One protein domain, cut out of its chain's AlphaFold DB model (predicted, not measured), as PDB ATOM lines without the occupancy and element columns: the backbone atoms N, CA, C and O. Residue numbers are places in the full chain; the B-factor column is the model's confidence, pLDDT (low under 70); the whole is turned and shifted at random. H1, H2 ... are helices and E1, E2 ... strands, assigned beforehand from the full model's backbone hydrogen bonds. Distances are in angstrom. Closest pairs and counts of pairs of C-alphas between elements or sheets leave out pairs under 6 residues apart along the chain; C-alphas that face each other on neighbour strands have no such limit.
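What this domain is: This is residues 84 to 145 and 192 to 242 of the 326 residues of an uncharacterized protein of Monosiga brevicollis (UniProt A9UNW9). A twisted antiparallel sheet of four strands is covered on one face by two helices, H2 over one edge and H4 over the strands at the other edge, while the other face has no named helix. H3 lies well away from the sheet, and residues 216 to 233 form a long loop between H4 and E4. The printed part has 113 residues, with four named helices and four named strands in the order H1 E1 H2 E2 H3 E3 H4 E4; the sheet's order is E2, E3, E1, E4. The class is mixed, helices and strands, though under half of the residues are in named elements. The whole is compact, with a radius of gyration of the C-alphas of 14.8 A, and spans 46 by 34 by 20 A.

How they stand to each other: Start at H1, residues 84 to 87, which is not on the sheet. Next come E1, residues 89 to 95, H2, residues 102 to 110, and E2, residues 115 to 120; H3, residues 125 to 133, is not on the sheet. Beyond the cut are E3, residues 198 to 202, H4, residues 205 to 215, and E4, residues 234 to 238. Look between E2 and E3 for N 199 and O 119, 2.8 A apart; between E3 and E1 for N 91 and O 200, 2.8 A; and between E1 and E4 for N 92 and O 236, 2.8 A. H2 and H4 are on the same face, giving two layers, helices on one face of a sheet. H2 lies over E2 at a height over the sheet of 8.8 A, its closest C-alphas there being Pro 102 and Val 118, 6.4 A apart. H4 runs along the strands, at 1 degree to E1 on the local plane and a height over the sheet of 7.9 A; the closest C-alphas of H4 and E4 are Ala 212 and Lys 236, 5.6 A apart. E1, H2, E2 and E3, H4, E4 are split strand-helix-strand units, two strands running the same way with another strand between them, each with a right-handed crossover. In H2, H3 and H4 every O i to N i+4 pair is within hydrogen-bond range; H1 is too short for one.

Where its parts are: Find C-alpha 84 at (183.378, 146.153, 167.663), where H1 begins. E1 runs 18.8 A from C-alpha 89 at (184.290, 156.220, 170.275); H2 and H3 are each 12.0 A long, E2 14.0 A, E3 13.6 A and H4 15.1 A. E4, 13.3 A long, ends at C-alpha 238, (184.260, 160.986, 176.275).

The domain as a whole: The farthest C-alphas, Gly 84 and Asn 134, are 47.6 A apart. Residues 146 to 191 are not printed, and C-alphas 145 and 192 are 9.0 A apart across the cut. The link from H4 to E4 is long, 18 residues. The model's mean pLDDT is 85.7 over the printed part; residues 143 to 145 and 192 to 196 are under 70.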
ATOM      1  N   GLY A  84     183.777 144.975 168.428       84.12
ATOM      2  CA  GLY A  84     183.378 146.153 167.663       84.12
ATOM      3  C   GLY A  84     182.914 147.298 168.567       84.12
ATOM      4  O   GLY A  84     183.435 148.408 168.474       84.12
ATOM      5  N   GLN A  85     182.023 147.029 169.525       84.88
ATOM      6  CA  GLN A  85     181.537 148.028 170.492       84.88
ATOM      7  C   GLN A  85     182.666 148.642 171.341       84.88
ATOM      8  O   GLN A  85     182.664 149.835 171.672       84.88
ATOM      9  N   LYS A  86     183.696 147.853 171.670       85.06
ATOM     10  CA  LYS A  86     184.870 148.334 172.416       85.06
ATOM     11  C   LYS A  86     185.719 149.321 171.609       85.06
ATOM     12  O   LYS A  86     186.248 150.265 172.209       85.06
ATOM     13  N   LYS A  87     185.814 149.156 170.286       90.19
ATOM     14  CA  LYS A  87     186.584 150.041 169.390       90.19
ATOM     15  C   LYS A  87     185.914 151.394 169.158       90.19
ATOM     16  O   LYS A  87     186.626 152.390 169.047       90.19
ATOM     17  N   ARG A  88     184.582 151.444 169.225       92.38
ATOM     18  CA  ARG A  88     183.780 152.660 169.019       92.38
ATOM     19  C   ARG A  88     184.109 153.781 169.993       92.38
ATOM     20  O   ARG A  88     184.401 153.546 171.172       92.38
ATOM     21  N   GLY A  89     184.053 155.009 169.497       92.00
ATOM     22  CA  GLY A  89     184.290 156.220 170.275       92.00
ATOM     23  C   GLY A  89     183.102 157.158 170.226       92.00
ATOM     24  O   GLY A  89     182.520 157.355 169.163       92.00
ATOM     25  N   LEU A  90     182.787 157.774 171.363       92.12
ATOM     26  CA  LEU A  90     181.702 158.737 171.453       92.12
ATOM     27  C   LEU A  90     182.232 160.161 171.643       92.12
ATOM     28  O   LEU A  90     183.115 160.417 172.469       92.12
ATOM     29  N   ILE A  91     181.666 161.086 170.877       91.94
ATOM     30  CA  ILE A  91     181.893 162.522 170.982       91.94
ATOM     31  C   ILE A  91     180.602 163.183 171.446       91.94
ATOM     32  O   ILE A  91     179.527 162.952 170.895       91.94
ATOM     33  N   TYR A  92     180.736 164.040 172.446       90.38
ATOM     34  CA  TYR A  92     179.682 164.906 172.938       90.38
ATOM     35  C   TYR A  92     179.783 166.296 172.297       90.38
ATOM     36  O   TYR A  92     180.875 166.867 172.247       90.38
ATOM     37  N   LEU A  93     178.661 166.858 171.832       87.88
ATOM     38  CA  LEU A  93     178.591 168.235 171.335       87.88
ATOM     39  C   LEU A  93     177.941 169.155 172.364       87.88
ATOM     40  O   LEU A  93     176.765 169.024 172.702       87.88
ATOM     41  N   SER A  94     178.706 170.154 172.801       84.56
ATOM     42  CA  SER A  94     178.243 171.160 173.759       84.56
ATOM     43  C   SER A  94     177.413 172.266 173.115       84.56
ATOM     44  O   SER A  94     176.589 172.887 173.787       84.56
ATOM     45  N   ARG A  95     177.621 172.536 171.827       83.81
ATOM     46  CA  ARG A  95     176.820 173.483 171.051       83.81
ATOM     47  C   ARG A  95     176.711 172.953 169.632       83.81
ATOM     48  O   ARG A  95     177.725 172.695 168.990       83.81
ATOM     49  N   VAL A  96     175.479 172.763 169.175       86.19
ATOM     50  CA  VAL A  96     175.189 172.487 167.768       86.19
ATOM     51  C   VAL A  96     174.752 173.805 167.134       86.19
ATOM     52  O   VAL A  96     173.891 174.472 167.709       86.19
ATOM     53  N   PRO A  97     175.334 174.191 165.988       85.62
ATOM     54  CA  PRO A  97     174.916 175.384 165.265       85.62
ATOM     55  C   PRO A  97     173.398 175.421 165.007       85.62
ATOM     56  O   PRO A  97     172.802 174.371 164.720       85.62
ATOM     57  N   PRO A  98     172.750 176.600 165.064       84.50
ATOM     58  CA  PRO A  98     171.303 176.714 164.910       84.50
ATOM     59  C   PRO A  98     170.796 176.065 163.618       84.50
ATOM     60  O   PRO A  98     171.419 176.157 162.556       84.50
ATOM     61  N   PHE A  99     169.640 175.407 163.695       86.25
ATOM     62  CA  PHE A  99     168.975 174.740 162.567       86.25
ATOM     63  C   PHE A  99     169.817 173.682 161.824       86.25
ATOM     64  O   PHE A  99     169.461 173.276 160.710       86.25
ATOM     65  N   MET A 100     170.927 173.215 162.404       87.19
ATOM     66  CA  MET A 100     171.736 172.151 161.816       87.19
ATOM     67  C   MET A 100     171.061 170.792 162.036       87.19
ATOM     68  O   MET A 100     170.879 170.336 163.161       87.19
ATOM     69  N   LYS A 101     170.695 170.125 160.935       89.25
ATOM     70  CA  LYS A 101     170.087 168.789 160.978       89.25
ATOM     71  C   LYS A 101     171.135 167.704 161.285       89.25
ATOM     72  O   LYS A 101     172.259 167.811 160.781       89.25
ATOM     73  N   PRO A 102     170.751 166.599 161.953       89.50
ATOM     74  CA  PRO A 102     171.631 165.448 162.192       89.50
ATOM     75  C   PRO A 102     172.290 164.902 160.917       89.50
ATOM     76  O   PRO A 102     173.472 164.574 160.916       89.50
ATOM     77  N   ALA A 103     171.553 164.877 159.802       90.19
ATOM     78  CA  ALA A 103     172.065 164.422 158.509       90.19
ATOM     79  C   ALA A 103     173.218 165.296 157.982       90.19
ATOM     80  O   ALA A 103     174.204 164.780 157.454       90.19
ATOM     81  N   LYS A 104     173.135 166.624 158.157       89.25
ATOM     82  CA  LYS A 104     174.210 167.531 157.736       89.25
ATOM     83  C   LYS A 104     175.438 167.364 158.623       89.25
ATOM     84  O   LYS A 104     176.549 167.349 158.104       89.25
ATOM     85  N   LEU A 105     175.231 167.194 159.928       90.06
ATOM     86  CA  LEU A 105     176.309 166.925 160.873       90.06
ATOM     87  C   LEU A 105     177.027 165.615 160.539       90.06
ATOM     88  O   LEU A 105     178.250 165.600 160.472       90.06
ATOM     89  N   ARG A 106     176.276 164.549 160.233       91.94
ATOM     90  CA  ARG A 106     176.830 163.275 159.755       91.94
ATOM     91  C   ARG A 106     177.718 163.482 158.532       91.94
ATOM     92  O   ARG A 106     178.862 163.059 158.555       91.94
ATOM     93  N   HIS A 107     177.226 164.175 157.507       91.88
ATOM     94  CA  HIS A 107     178.003 164.445 156.297       91.88
ATOM     95  C   HIS A 107     179.283 165.252 156.583       91.88
ATOM     96  O   HIS A 107     180.345 164.925 156.065       91.88
ATOM     97  N   LEU A 108     179.202 166.273 157.443       90.88
ATOM     98  CA  LEU A 108     180.369 167.057 157.854       90.88
ATOM     99  C   LEU A 108     181.369 166.236 158.670       90.88
ATOM    100  O   LEU A 108     182.559 166.492 158.577       90.88
ATOM    101  N   MET A 109     180.923 165.275 159.472       90.94
ATOM    102  CA  MET A 109     181.818 164.426 160.259       90.94
ATOM    103  C   MET A 109     182.390 163.261 159.446       90.94
ATOM    104  O   MET A 109     183.501 162.814 159.718       90.94
ATOM    105  N   GLN A 110     181.677 162.821 158.407       93.06
ATOM    106  CA  GLN A 110     182.076 161.703 157.555       93.06
ATOM    107  C   GLN A 110     183.366 161.970 156.769       93.06
ATOM    108  O   GLN A 110     184.080 161.031 156.434       93.06
ATOM    109  N   GLN A 111     183.720 163.240 156.542       91.31
ATOM    110  CA  GLN A 111     185.003 163.607 155.928       91.31
ATOM    111  C   GLN A 111     186.222 163.243 156.800       91.31
ATOM    112  O   GLN A 111     187.332 163.146 156.288       91.31
ATOM    113  N   PHE A 112     186.032 163.060 158.112       90.50
ATOM    114  CA  PHE A 112     187.112 162.755 159.055       90.50
ATOM    115  C   PHE A 112     187.162 161.277 159.462       90.50
ATOM    116  O   PHE A 112     188.165 160.833 160.021       90.50
ATOM    117  N   GLY A 113     186.092 160.521 159.203       91.38
ATOM    118  CA  GLY A 113     186.023 159.086 159.448       91.38
ATOM    119  C   GLY A 113     184.598 158.544 159.451       91.38
ATOM    120  O   GLY A 113     183.623 159.286 159.330       91.38
ATOM    121  N   GLU A 114     184.472 157.231 159.605       92.88
ATOM    122  CA  GLU A 114     183.182 156.548 159.560       92.88
ATOM    123  C   GLU A 114     182.364 156.788 160.838       92.88
ATOM    124  O   GLU A 114     182.754 156.431 161.956       92.88
ATOM    125  N   VAL A 115     181.203 157.415 160.645       93.38
ATOM    126  CA  VAL A 115     180.218 157.712 161.689       93.38
ATOM    127  C   VAL A 115     179.135 156.635 161.663       93.38
ATOM    128  O   VAL A 115     178.571 156.364 160.600       93.38
ATOM    129  N   ASP A 116     178.796 156.059 162.817       89.19
ATOM    130  CA  ASP A 116     177.735 155.044 162.948       89.19
ATOM    131  C   ASP A 116     176.411 155.687 163.378       89.19
ATOM    132  O   ASP A 116     175.391 155.607 162.689       89.19
ATOM    133  N   ARG A 117     176.422 156.424 164.489       88.50
ATOM    134  CA  ARG A 117     175.193 156.973 165.076       88.50
ATOM    135  C   ARG A 117     175.344 158.446 165.390       88.50
ATOM    136  O   ARG A 117     176.389 158.906 165.834       88.50
ATOM    137  N   VAL A 118     174.272 159.191 165.156       90.38
ATOM    138  CA  VAL A 118     174.183 160.618 165.461       90.38
ATOM    139  C   VAL A 118     172.857 160.843 166.171       90.38
ATOM    140  O   VAL A 118     171.800 160.647 165.575       90.38
ATOM    141  N   PHE A 119     172.911 161.238 167.439       86.69
ATOM    142  CA  PHE A 119     171.731 161.600 168.218       86.69
ATOM    143  C   PHE A 119     171.754 163.088 168.497       86.69
ATOM    144  O   PHE A 119     172.660 163.572 169.171       86.69
ATOM    145  N   LEU A 120     170.757 163.808 167.992       86.75
ATOM    146  CA  LEU A 120     170.468 165.155 168.453       86.75
ATOM    147  C   LEU A 120     169.001 165.218 168.843       86.75
ATOM    148  O   LEU A 120     168.130 164.891 168.036       86.75
ATOM    149  N   GLN A 121     168.734 165.689 170.051       83.50
ATOM    150  CA  GLN A 121     167.370 165.929 170.483       83.50
ATOM    151  C   GLN A 121     166.801 167.173 169.778       83.50
ATOM    152  O   GLN A 121     167.434 168.238 169.805       83.50
ATOM    153  N   PRO A 122     165.626 167.062 169.133       84.50
ATOM    154  CA  PRO A 122     164.923 168.224 168.615       84.50
ATOM    155  C   PRO A 122     164.462 169.120 169.768       84.50
ATOM    156  O   PRO A 122     164.150 168.651 170.861       84.50
ATOM    157  N   GLU A 123     164.423 170.421 169.514       82.12
ATOM    158  CA  GLU A 123     163.830 171.407 170.412       82.12
ATOM    159  C   GLU A 123     162.364 171.069 170.724       82.12
ATOM    160  O   GLU A 123     161.630 170.577 169.862       82.12
ATOM    161  N   ASP A 124     161.935 171.381 171.950       83.00
ATOM    162  CA  ASP A 124     160.556 171.187 172.388       83.00
ATOM    163  C   ASP A 124     159.574 171.914 171.439       83.00
ATOM    164  O   ASP A 124     159.735 173.117 171.166       83.00
ATOM    165  N   PRO A 125     158.531 171.223 170.930       82.69
ATOM    166  CA  PRO A 125     157.526 171.824 170.062       82.69
ATOM    167  C   PRO A 125     156.875 173.080 170.657       82.69
ATOM    168  O   PRO A 125     156.521 173.979 169.894       82.69
ATOM    169  N   LYS A 126     156.752 173.195 171.985       83.50
ATOM    170  CA  LYS A 126     156.193 174.381 172.656       83.50
ATOM    171  C   LYS A 126     157.082 175.612 172.479       83.50
ATOM    172  O   LYS A 126     156.581 176.698 172.177       83.50
ATOM    173  N   ILE A 127     158.400 175.448 172.604       81.75
ATOM    174  CA  ILE A 127     159.368 176.540 172.415       81.75
ATOM    175  C   ILE A 127     159.383 176.959 170.945       81.75
ATOM    176  O   ILE A 127     159.305 178.151 170.638       81.75
ATOM    177  N   ARG A 128     159.361 175.987 170.026       83.25
ATOM    178  CA  ARG A 128     159.249 176.261 168.589       83.25
ATOM    179  C   ARG A 128     157.976 177.035 168.252       83.25
ATOM    180  O   ARG A 128     158.063 178.039 167.551       83.25
ATOM    181  N   LYS A 129     156.809 176.611 168.759       84.75
ATOM    182  CA  LYS A 129     155.530 177.321 168.567       84.75
ATOM    183  C   LYS A 129     155.633 178.773 169.050       84.75
ATOM    184  O   LYS A 129     155.251 179.679 168.316       84.75
ATOM    185  N   ARG A 130     156.238 179.013 170.221       86.06
ATOM    186  CA  ARG A 130     156.484 180.367 170.751       86.06
ATOM    187  C   ARG A 130     157.416 181.190 169.855       86.06
ATOM    188  O   ARG A 130     157.096 182.334 169.545       86.06
ATOM    189  N   ARG A 131     158.532 180.616 169.388       84.06
ATOM    190  CA  ARG A 131     159.462 181.295 168.465       84.06
ATOM    191  C   ARG A 131     158.774 181.681 167.158       84.06
ATOM    192  O   ARG A 131     158.960 182.796 166.683       84.06
ATOM    193  N   VAL A 132     157.994 180.768 166.583       86.75
ATOM    194  CA  VAL A 132     157.284 181.002 165.318       86.75
ATOM    195  C   VAL A 132     156.181 182.045 165.490       86.75
ATOM    196  O   VAL A 132     156.063 182.923 164.641       86.75
ATOM    197  N   LYS A 133     155.436 182.014 166.606       87.94
ATOM    198  CA  LYS A 133     154.432 183.039 166.943       87.94
ATOM    199  C   LYS A 133     155.048 184.440 167.023       87.94
ATOM    200  O   LYS A 133     154.438 185.398 166.569       87.94
ATOM    201  N   ASN A 134     156.279 184.543 167.516       88.25
ATOM    202  CA  ASN A 134     157.024 185.802 167.599       88.25
ATOM    203  C   ASN A 134     157.718 186.201 166.276       88.25
ATOM    204  O   ASN A 134     158.572 187.084 166.282       88.25
ATOM    205  N   GLY A 135     157.410 185.546 165.149       85.75
ATOM    206  CA  GLY A 135     157.984 185.865 163.834       85.75
ATOM    207  C   GLY A 135     159.390 185.304 163.582       85.75
ATOM    208  O   GLY A 135     160.046 185.687 162.615       85.75
ATOM    209  N   GLY A 136     159.880 184.395 164.431       83.38
ATOM    210  CA  GLY A 136     161.195 183.776 164.280       83.38
ATOM    211  C   GLY A 136     161.265 182.689 163.197       83.38
ATOM    212  O   GLY A 136     160.271 182.285 162.593       83.38
ATOM    213  N   ASN A 137     162.472 182.156 162.977       83.69
ATOM    214  CA  ASN A 137     162.712 181.106 161.985       83.69
ATOM    215  C   ASN A 137     161.896 179.828 162.284       83.69
ATOM    216  O   ASN A 137     161.943 179.284 163.394       83.69
ATOM    217  N   LYS A 138     161.194 179.330 161.257       83.31
ATOM    218  CA  LYS A 138     160.305 178.154 161.308       83.31
ATOM    219  C   LYS A 138     161.047 176.817 161.403       83.31
ATOM    220  O   LYS A 138     160.441 175.806 161.759       83.31
ATOM    221  N   LYS A 139     162.345 176.794 161.081       84.12
ATOM    222  CA  LYS A 139     163.180 175.586 161.156       84.12
ATOM    223  C   LYS A 139     163.293 175.085 162.605       84.12
ATOM    224  O   LYS A 139     163.280 175.868 163.557       84.12
ATOM    225  N   ILE A 140     163.396 173.766 162.756       81.75
ATOM    226  CA  ILE A 140     163.580 173.100 164.052       81.75
ATOM    227  C   ILE A 140     165.038 173.271 164.484       81.75
ATOM    228  O   ILE A 140     165.946 173.004 163.692       81.75
ATOM    229  N   ASN A 141     165.254 173.711 165.724       81.06
ATOM    230  CA  ASN A 141     166.574 173.673 166.340       81.06
ATOM    231  C   ASN A 141     166.816 172.309 166.972       81.06
ATOM    232  O   ASN A 141     165.895 171.665 167.466       81.06
ATOM    233  N   TYR A 142     168.069 171.879 166.964       76.38
ATOM    234  CA  TYR A 142     168.486 170.631 167.578       76.38
ATOM    235  C   TYR A 142     169.439 170.969 168.725       76.38
ATOM    236  O   TYR A 142     170.579 171.369 168.506       76.38
ATOM    237  N   GLY A 143     168.934 170.853 169.954       62.44
ATOM    238  CA  GLY A 143     169.718 170.956 171.180       62.44
ATOM    239  C   GLY A 143     170.138 172.357 171.629       62.44
ATOM    240  O   GLY A 143     171.257 172.524 172.098       62.44
ATOM    241  N   GLU A 144     169.256 173.348 171.576       56.19
ATOM    242  CA  GLU A 144     169.372 174.518 172.453       56.19
ATOM    243  C   GLU A 144     167.997 174.797 173.051       56.19
ATOM    244  O   GLU A 144     167.111 175.338 172.392       56.19
ATOM    245  N   VAL A 145     167.798 174.379 174.302       48.34
ATOM    246  CA  VAL A 145     166.744 174.967 175.123       48.34
ATOM    247  C   VAL A 145     167.307 176.314 175.548       48.34
ATOM    248  O   VAL A 145     168.188 176.368 176.404       48.34
ATOM    249  N   LEU A 192     169.991 170.733 182.717       50.75
ATOM    250  CA  LEU A 192     171.168 170.870 181.854       50.75
ATOM    251  C   LEU A 192     171.601 169.500 181.319       50.75
ATOM    252  O   LEU A 192     171.794 169.361 180.118       50.75
ATOM    253  N   SER A 193     171.680 168.482 182.181       47.47
ATOM    254  CA  SER A 193     172.024 167.101 181.813       47.47
ATOM    255  C   SER A 193     171.062 166.506 180.776       47.47
ATOM    256  O   SER A 193     171.491 165.934 179.776       47.47
ATOM    257  N   LEU A 194     169.757 166.719 180.955       50.03
ATOM    258  CA  LEU A 194     168.713 166.307 180.012       50.03
ATOM    259  C   LEU A 194     168.733 167.127 178.707       50.03
ATOM    260  O   LEU A 194     168.355 166.608 177.660       50.03
ATOM    261  N   ALA A 195     169.224 168.372 178.735       51.12
ATOM    262  CA  ALA A 195     169.434 169.210 177.551       51.12
ATOM    263  C   ALA A 195     170.684 168.816 176.728       51.12
ATOM    264  O   ALA A 195     170.908 169.353 175.640       51.12
ATOM    265  N   TYR A 196     171.490 167.859 177.202       54.69
ATOM    266  CA  TYR A 196     172.755 167.441 176.587       54.69
ATOM    267  C   TYR A 196     172.647 166.224 175.665       54.69
ATOM    268  O   TYR A 196     173.601 165.472 175.476       54.69
ATOM    269  N   ASN A 197     171.516 166.068 174.987       70.50
ATOM    270  CA  ASN A 197     171.307 164.990 174.028       70.50
ATOM    271  C   ASN A 197     171.879 165.296 172.638       70.50
ATOM    272  O   ASN A 197     171.136 165.425 171.666       70.50
ATOM    273  N   ARG A 198     173.204 165.444 172.544       86.25
ATOM    274  CA  ARG A 198     173.924 165.692 171.283       86.25
ATOM    275  C   ARG A 198     175.197 164.851 171.228       86.25
ATOM    276  O   ARG A 198     176.248 165.259 171.723       86.25
ATOM    277  N   TRP A 199     175.092 163.673 170.626       88.31
ATOM    278  CA  TRP A 199     176.132 162.647 170.641       88.31
ATOM    279  C   TRP A 199     176.415 162.150 169.232       88.31
ATOM    280  O   TRP A 199     175.500 161.965 168.427       88.31
ATOM    281  N   ILE A 200     177.689 161.905 168.950       91.31
ATOM    282  CA  ILE A 200     178.153 161.305 167.701       91.31
ATOM    283  C   ILE A 200     179.012 160.097 168.044       91.31
ATOM    284  O   ILE A 200     179.976 160.208 168.800       91.31
ATOM    285  N   GLU A 201     178.669 158.951 167.471       92.25
ATOM    286  CA  GLU A 201     179.433 157.716 167.565       92.25
ATOM    287  C   GLU A 201     180.251 157.506 166.292       92.25
ATOM    288  O   GLU A 201     179.710 157.421 165.189       92.25
ATOM    289  N   PHE A 202     181.562 157.387 166.468       94.38
ATOM    290  CA  PHE A 202     182.498 156.943 165.443       94.38
ATOM    291  C   PHE A 202     182.804 155.459 165.628       94.38
ATOM    292  O   PHE A 202     182.874 154.970 166.763       94.38
ATOM    293  N   LEU A 203     183.070 154.766 164.519       92.88
ATOM    294  CA  LEU A 203     183.487 153.361 164.557       92.88
ATOM    295  C   LEU A 203     184.801 153.157 165.321       92.88
ATOM    296  O   LEU A 203     184.935 152.170 166.043       92.88
ATOM    297  N   ASP A 204     185.704 154.140 165.257       93.56
ATOM    298  CA  ASP A 204     186.993 154.116 165.943       93.56
ATOM    299  C   ASP A 204     187.162 155.250 166.961       93.56
ATOM    300  O   ASP A 204     187.042 156.445 166.666       93.56
ATOM    301  N   LYS A 205     187.559 154.880 168.182       93.56
ATOM    302  CA  LYS A 205     187.852 155.817 169.277       93.56
ATOM    303  C   LYS A 205     189.079 156.693 169.037       93.56
ATOM    304  O   LYS A 205     189.152 157.791 169.584       93.56
ATOM    305  N   SER A 206     190.040 156.223 168.244       93.56
ATOM    306  CA  SER A 206     191.232 156.993 167.867       93.56
ATOM    307  C   SER A 206     190.851 158.173 166.974       93.56
ATOM    308  O   SER A 206     191.267 159.302 167.242       93.56
ATOM    309  N   ILE A 207     189.999 157.921 165.976       94.19
ATOM    310  CA  ILE A 207     189.415 158.946 165.113       94.19
ATOM    311  C   ILE A 207     188.603 159.911 165.970       94.19
ATOM    312  O   ILE A 207     188.863 161.108 165.926       94.19
ATOM    313  N   ALA A 208     187.724 159.403 166.839       93.94
ATOM    314  CA  ALA A 208     186.919 160.255 167.713       93.94
ATOM    315  C   ALA A 208     187.773 161.218 168.562       93.94
ATOM    316  O   ALA A 208     187.473 162.407 168.664       93.94
ATOM    317  N   LYS A 209     188.876 160.718 169.136       94.75
ATOM    318  CA  LYS A 209     189.809 161.521 169.936       94.75
ATOM    319  C   LYS A 209     190.529 162.575 169.090       94.75
ATOM    320  O   LYS A 209     190.633 163.723 169.519       94.75
ATOM    321  N   ARG A 210     191.005 162.203 167.895       94.88
ATOM    322  CA  ARG A 210     191.676 163.123 166.962       94.88
ATOM    323  C   ARG A 210     190.724 164.215 166.483       94.88
ATOM    324  O   ARG A 210     191.092 165.383 166.515       94.88
ATOM    325  N   VAL A 211     189.514 163.839 166.077       94.38
ATOM    326  CA  VAL A 211     188.471 164.751 165.592       94.38
ATOM    327  C   VAL A 211     188.084 165.736 166.683       94.38
ATOM    328  O   VAL A 211     188.118 166.936 166.443       94.38
ATOM    329  N   ALA A 212     187.821 165.257 167.902       93.62
ATOM    330  CA  ALA A 212     187.506 166.138 169.021       93.62
ATOM    331  C   ALA A 212     188.644 167.125 169.322       93.62
ATOM    332  O   ALA A 212     188.378 168.297 169.551       93.62
ATOM    333  N   ALA A 213     189.904 166.682 169.290       93.44
ATOM    334  CA  ALA A 213     191.046 167.562 169.535       93.44
ATOM    335  C   ALA A 213     191.293 168.566 168.393       93.44
ATOM    336  O   ALA A 213     191.698 169.692 168.658       93.44
ATOM    337  N   SER A 214     191.054 168.164 167.142       92.94
ATOM    338  CA  SER A 214     191.380 168.974 165.960       92.94
ATOM    339  C   SER A 214     190.268 169.949 165.590       92.94
ATOM    340  O   SER A 214     190.552 171.050 165.138       92.94
ATOM    341  N   LEU A 215     189.004 169.543 165.746       91.88
ATOM    342  CA  LEU A 215     187.862 170.365 165.360       91.88
ATOM    343  C   LEU A 215     187.377 171.269 166.480       91.88
ATOM    344  O   LEU A 215     186.820 172.320 166.180       91.88
ATOM    345  N   ASN A 216     187.558 170.908 167.751       92.88
ATOM    346  CA  ASN A 216     187.075 171.747 168.841       92.88
ATOM    347  C   ASN A 216     187.725 173.141 168.794       92.88
ATOM    348  O   ASN A 216     188.945 173.266 168.765       92.88
ATOM    349  N   GLY A 217     186.899 174.187 168.783       88.25
ATOM    350  CA  GLY A 217     187.338 175.579 168.656       88.25
ATOM    351  C   GLY A 217     187.612 176.043 167.223       88.25
ATOM    352  O   GLY A 217     187.913 177.216 167.019       88.25
ATOM    353  N   THR A 218     187.478 175.173 166.220       91.06
ATOM    354  CA  THR A 218     187.581 175.571 164.809       91.06
ATOM    355  C   THR A 218     186.226 176.007 164.265       91.06
ATOM    356  O   THR A 218     185.178 175.555 164.730       91.06
ATOM    357  N   LYS A 219     186.231 176.887 163.262       91.56
ATOM    358  CA  LYS A 219     185.006 177.264 162.553       91.56
ATOM    359  C   LYS A 219     184.451 176.084 161.756       91.56
ATOM    360  O   LYS A 219     185.212 175.345 161.132       91.56
ATOM    361  N   VAL A 220     183.128 175.949 161.727       89.25
ATOM    362  CA  VAL A 220     182.411 174.958 160.908       89.25
ATOM    363  C   VAL A 220     182.769 175.127 159.431       89.25
ATOM    364  O   VAL A 220     182.914 174.140 158.707       89.25
ATOM    365  N   GLY A 221     183.003 176.375 159.015       83.75
ATOM    366  CA  GLY A 221     183.519 176.716 157.699       83.75
ATOM    367  C   GLY A 221     182.441 176.716 156.615       83.75
ATOM    368  O   GLY A 221     181.244 176.770 156.886       83.75
ATOM    369  N   GLY A 222     182.882 176.696 155.357       84.44
ATOM    370  CA  GLY A 222     182.027 176.853 154.180       84.44
ATOM    371  C   GLY A 222     182.306 178.152 153.426       84.44
ATOM    372  O   GLY A 222     183.341 178.793 153.610       84.44
ATOM    373  N   LYS A 223     181.389 178.546 152.537       85.81
ATOM    374  CA  LYS A 223     181.474 179.834 151.829       85.81
ATOM    375  C   LYS A 223     181.250 180.976 152.829       85.81
ATOM    376  O   LYS A 223     180.471 180.809 153.761       85.81
ATOM    377  N   ARG A 224     181.844 182.153 152.597       86.38
ATOM    378  CA  ARG A 224     181.667 183.346 153.459       86.38
ATOM    379  C   ARG A 224     180.204 183.733 153.704       86.38
ATOM    380  O   ARG A 224     179.888 184.251 154.758       86.38
ATOM    381  N   ASN A 225     179.320 183.450 152.746       87.75
ATOM    382  CA  ASN A 225     177.883 183.720 152.855       87.75
ATOM    383  C   ASN A 225     177.064 182.503 153.337       87.75
ATOM    384  O   ASN A 225     175.852 182.441 153.152       87.75
ATOM    385  N   SER A 226     177.717 181.457 153.850       87.19
ATOM    386  CA  SER A 226     177.000 180.305 154.396       87.19
ATOM    387  C   SER A 226     176.536 180.590 155.820       87.19
ATOM    388  O   SER A 226     177.242 181.215 156.603       87.19
ATOM    389  N   PHE A 227     175.342 180.096 156.151       85.31
ATOM    390  CA  PHE A 227     174.669 180.357 157.425       85.31
ATOM    391  C   PHE A 227     175.486 179.934 158.661       85.31
ATOM    392  O   PHE A 227     175.323 180.519 159.719       85.31
ATOM    393  N   HIS A 228     176.373 178.943 158.514       87.56
ATOM    394  CA  HIS A 228     177.205 178.399 159.593       87.56
ATOM    395  C   HIS A 228     178.693 178.768 159.450       87.56
ATOM    396  O   HIS A 228     179.540 178.094 160.025       87.56
ATOM    397  N   HIS A 229     179.047 179.781 158.651       87.06
ATOM    398  CA  HIS A 229     180.455 180.089 158.355       87.06
ATOM    399  C   HIS A 229     181.262 180.471 159.606       87.06
ATOM    400  O   HIS A 229     182.393 180.006 159.773       87.06
ATOM    401  N   ASP A 230     180.666 181.304 160.462       88.19
ATOM    402  CA  ASP A 230     181.305 181.868 161.657       88.19
ATOM    403  C   ASP A 230     181.037 181.043 162.924       88.19
ATOM    404  O   ASP A 230     181.623 181.304 163.975       88.19
ATOM    405  N   ASP A 231     180.183 180.019 162.833       88.88
ATOM    406  CA  ASP A 231     179.907 179.130 163.956       88.88
ATOM    407  C   ASP A 231     181.134 178.280 164.286       88.88
ATOM    408  O   ASP A 231     181.830 177.774 163.403       88.88
ATOM    409  N   LEU A 232     181.381 178.084 165.580       90.69
ATOM    410  CA  LEU A 232     182.491 177.279 166.078       90.69
ATOM    411  C   LEU A 232     182.019 175.882 166.478       90.69
ATOM    412  O   LEU A 232     180.963 175.700 167.087       90.69
ATOM    413  N   TRP A 233     182.851 174.887 166.195       90.69
ATOM    414  CA  TRP A 233     182.693 173.544 166.728       90.69
ATOM    415  C   TRP A 233     182.969 173.532 168.235       90.69
ATOM    416  O   TRP A 233     184.055 173.899 168.683       90.69
ATOM    417  N   CYS A 234     182.011 173.040 169.022       88.94
ATOM    418  CA  CYS A 234     182.182 172.813 170.457       88.94
ATOM    419  C   CYS A 234     181.930 171.338 170.772       88.94
ATOM    420  O   CYS A 234     180.779 170.923 170.955       88.94
ATOM    421  N   MET A 235     182.997 170.540 170.825       90.69
ATOM    422  CA  MET A 235     182.903 169.090 170.993       90.69
ATOM    423  C   MET A 235     183.949 168.536 171.960       90.69
ATOM    424  O   MET A 235     185.059 169.049 172.064       90.69
ATOM    425  N   LYS A 236     183.593 167.463 172.667       91.31
ATOM    426  CA  LYS A 236     184.443 166.805 173.662       91.31
ATOM    427  C   LYS A 236     184.376 165.292 173.498       91.31
ATOM    428  O   LYS A 236     183.295 164.709 173.476       91.31
ATOM    429  N   TYR A 237     185.536 164.649 173.416       93.69
ATOM    430  CA  TYR A 237     185.623 163.192 173.463       93.69
ATOM    431  C   TYR A 237     185.353 162.686 174.882       93.69
ATOM    432  O   TYR A 237     185.866 163.250 175.853       93.69
ATOM    433  N   LEU A 238     184.581 161.606 174.995       90.62
ATOM    434  CA  LEU A 238     184.260 160.986 176.275       90.62
ATOM    435  C   LEU A 238     184.980 159.636 176.415       90.62
ATOM    436  O   LEU A 238     184.611 158.664 175.748       90.62
ATOM    437  N   PRO A 239     186.020 159.544 177.265       88.25
ATOM    438  CA  PRO A 239     186.718 158.288 177.499       88.25
ATOM    439  C   PRO A 239     185.831 157.323 178.292       88.25
ATOM    440  O   PRO A 239     185.158 157.719 179.236       88.25
ATOM    441  N   GLY A 240     185.831 156.044 177.909       85.31
ATOM    442  CA  GLY A 240     185.104 154.984 178.622       85.31
ATOM    443  C   GLY A 240     183.577 155.013 178.479       85.31
ATOM    444  O   GLY A 240     182.929 154.035 178.828       85.31
ATOM    445  N   PHE A 241     183.008 156.077 177.917       86.31
ATOM    446  CA  PHE A 241     181.568 156.234 177.741       86.31
ATOM    447  C   PHE A 241     181.110 155.702 176.374       86.31
ATOM    448  O   PHE A 241     181.761 155.949 175.352       86.31
ATOM    449  N   LYS A 242     180.000 154.952 176.347       86.75
ATOM    450  CA  LYS A 242     179.513 154.228 175.161       86.75
ATOM    451  C   LYS A 242     178.057 154.551 174.848       86.75
ATOM    452  O   LYS A 242     177.302 154.974 175.718       86.75
TER     453      LYS A 242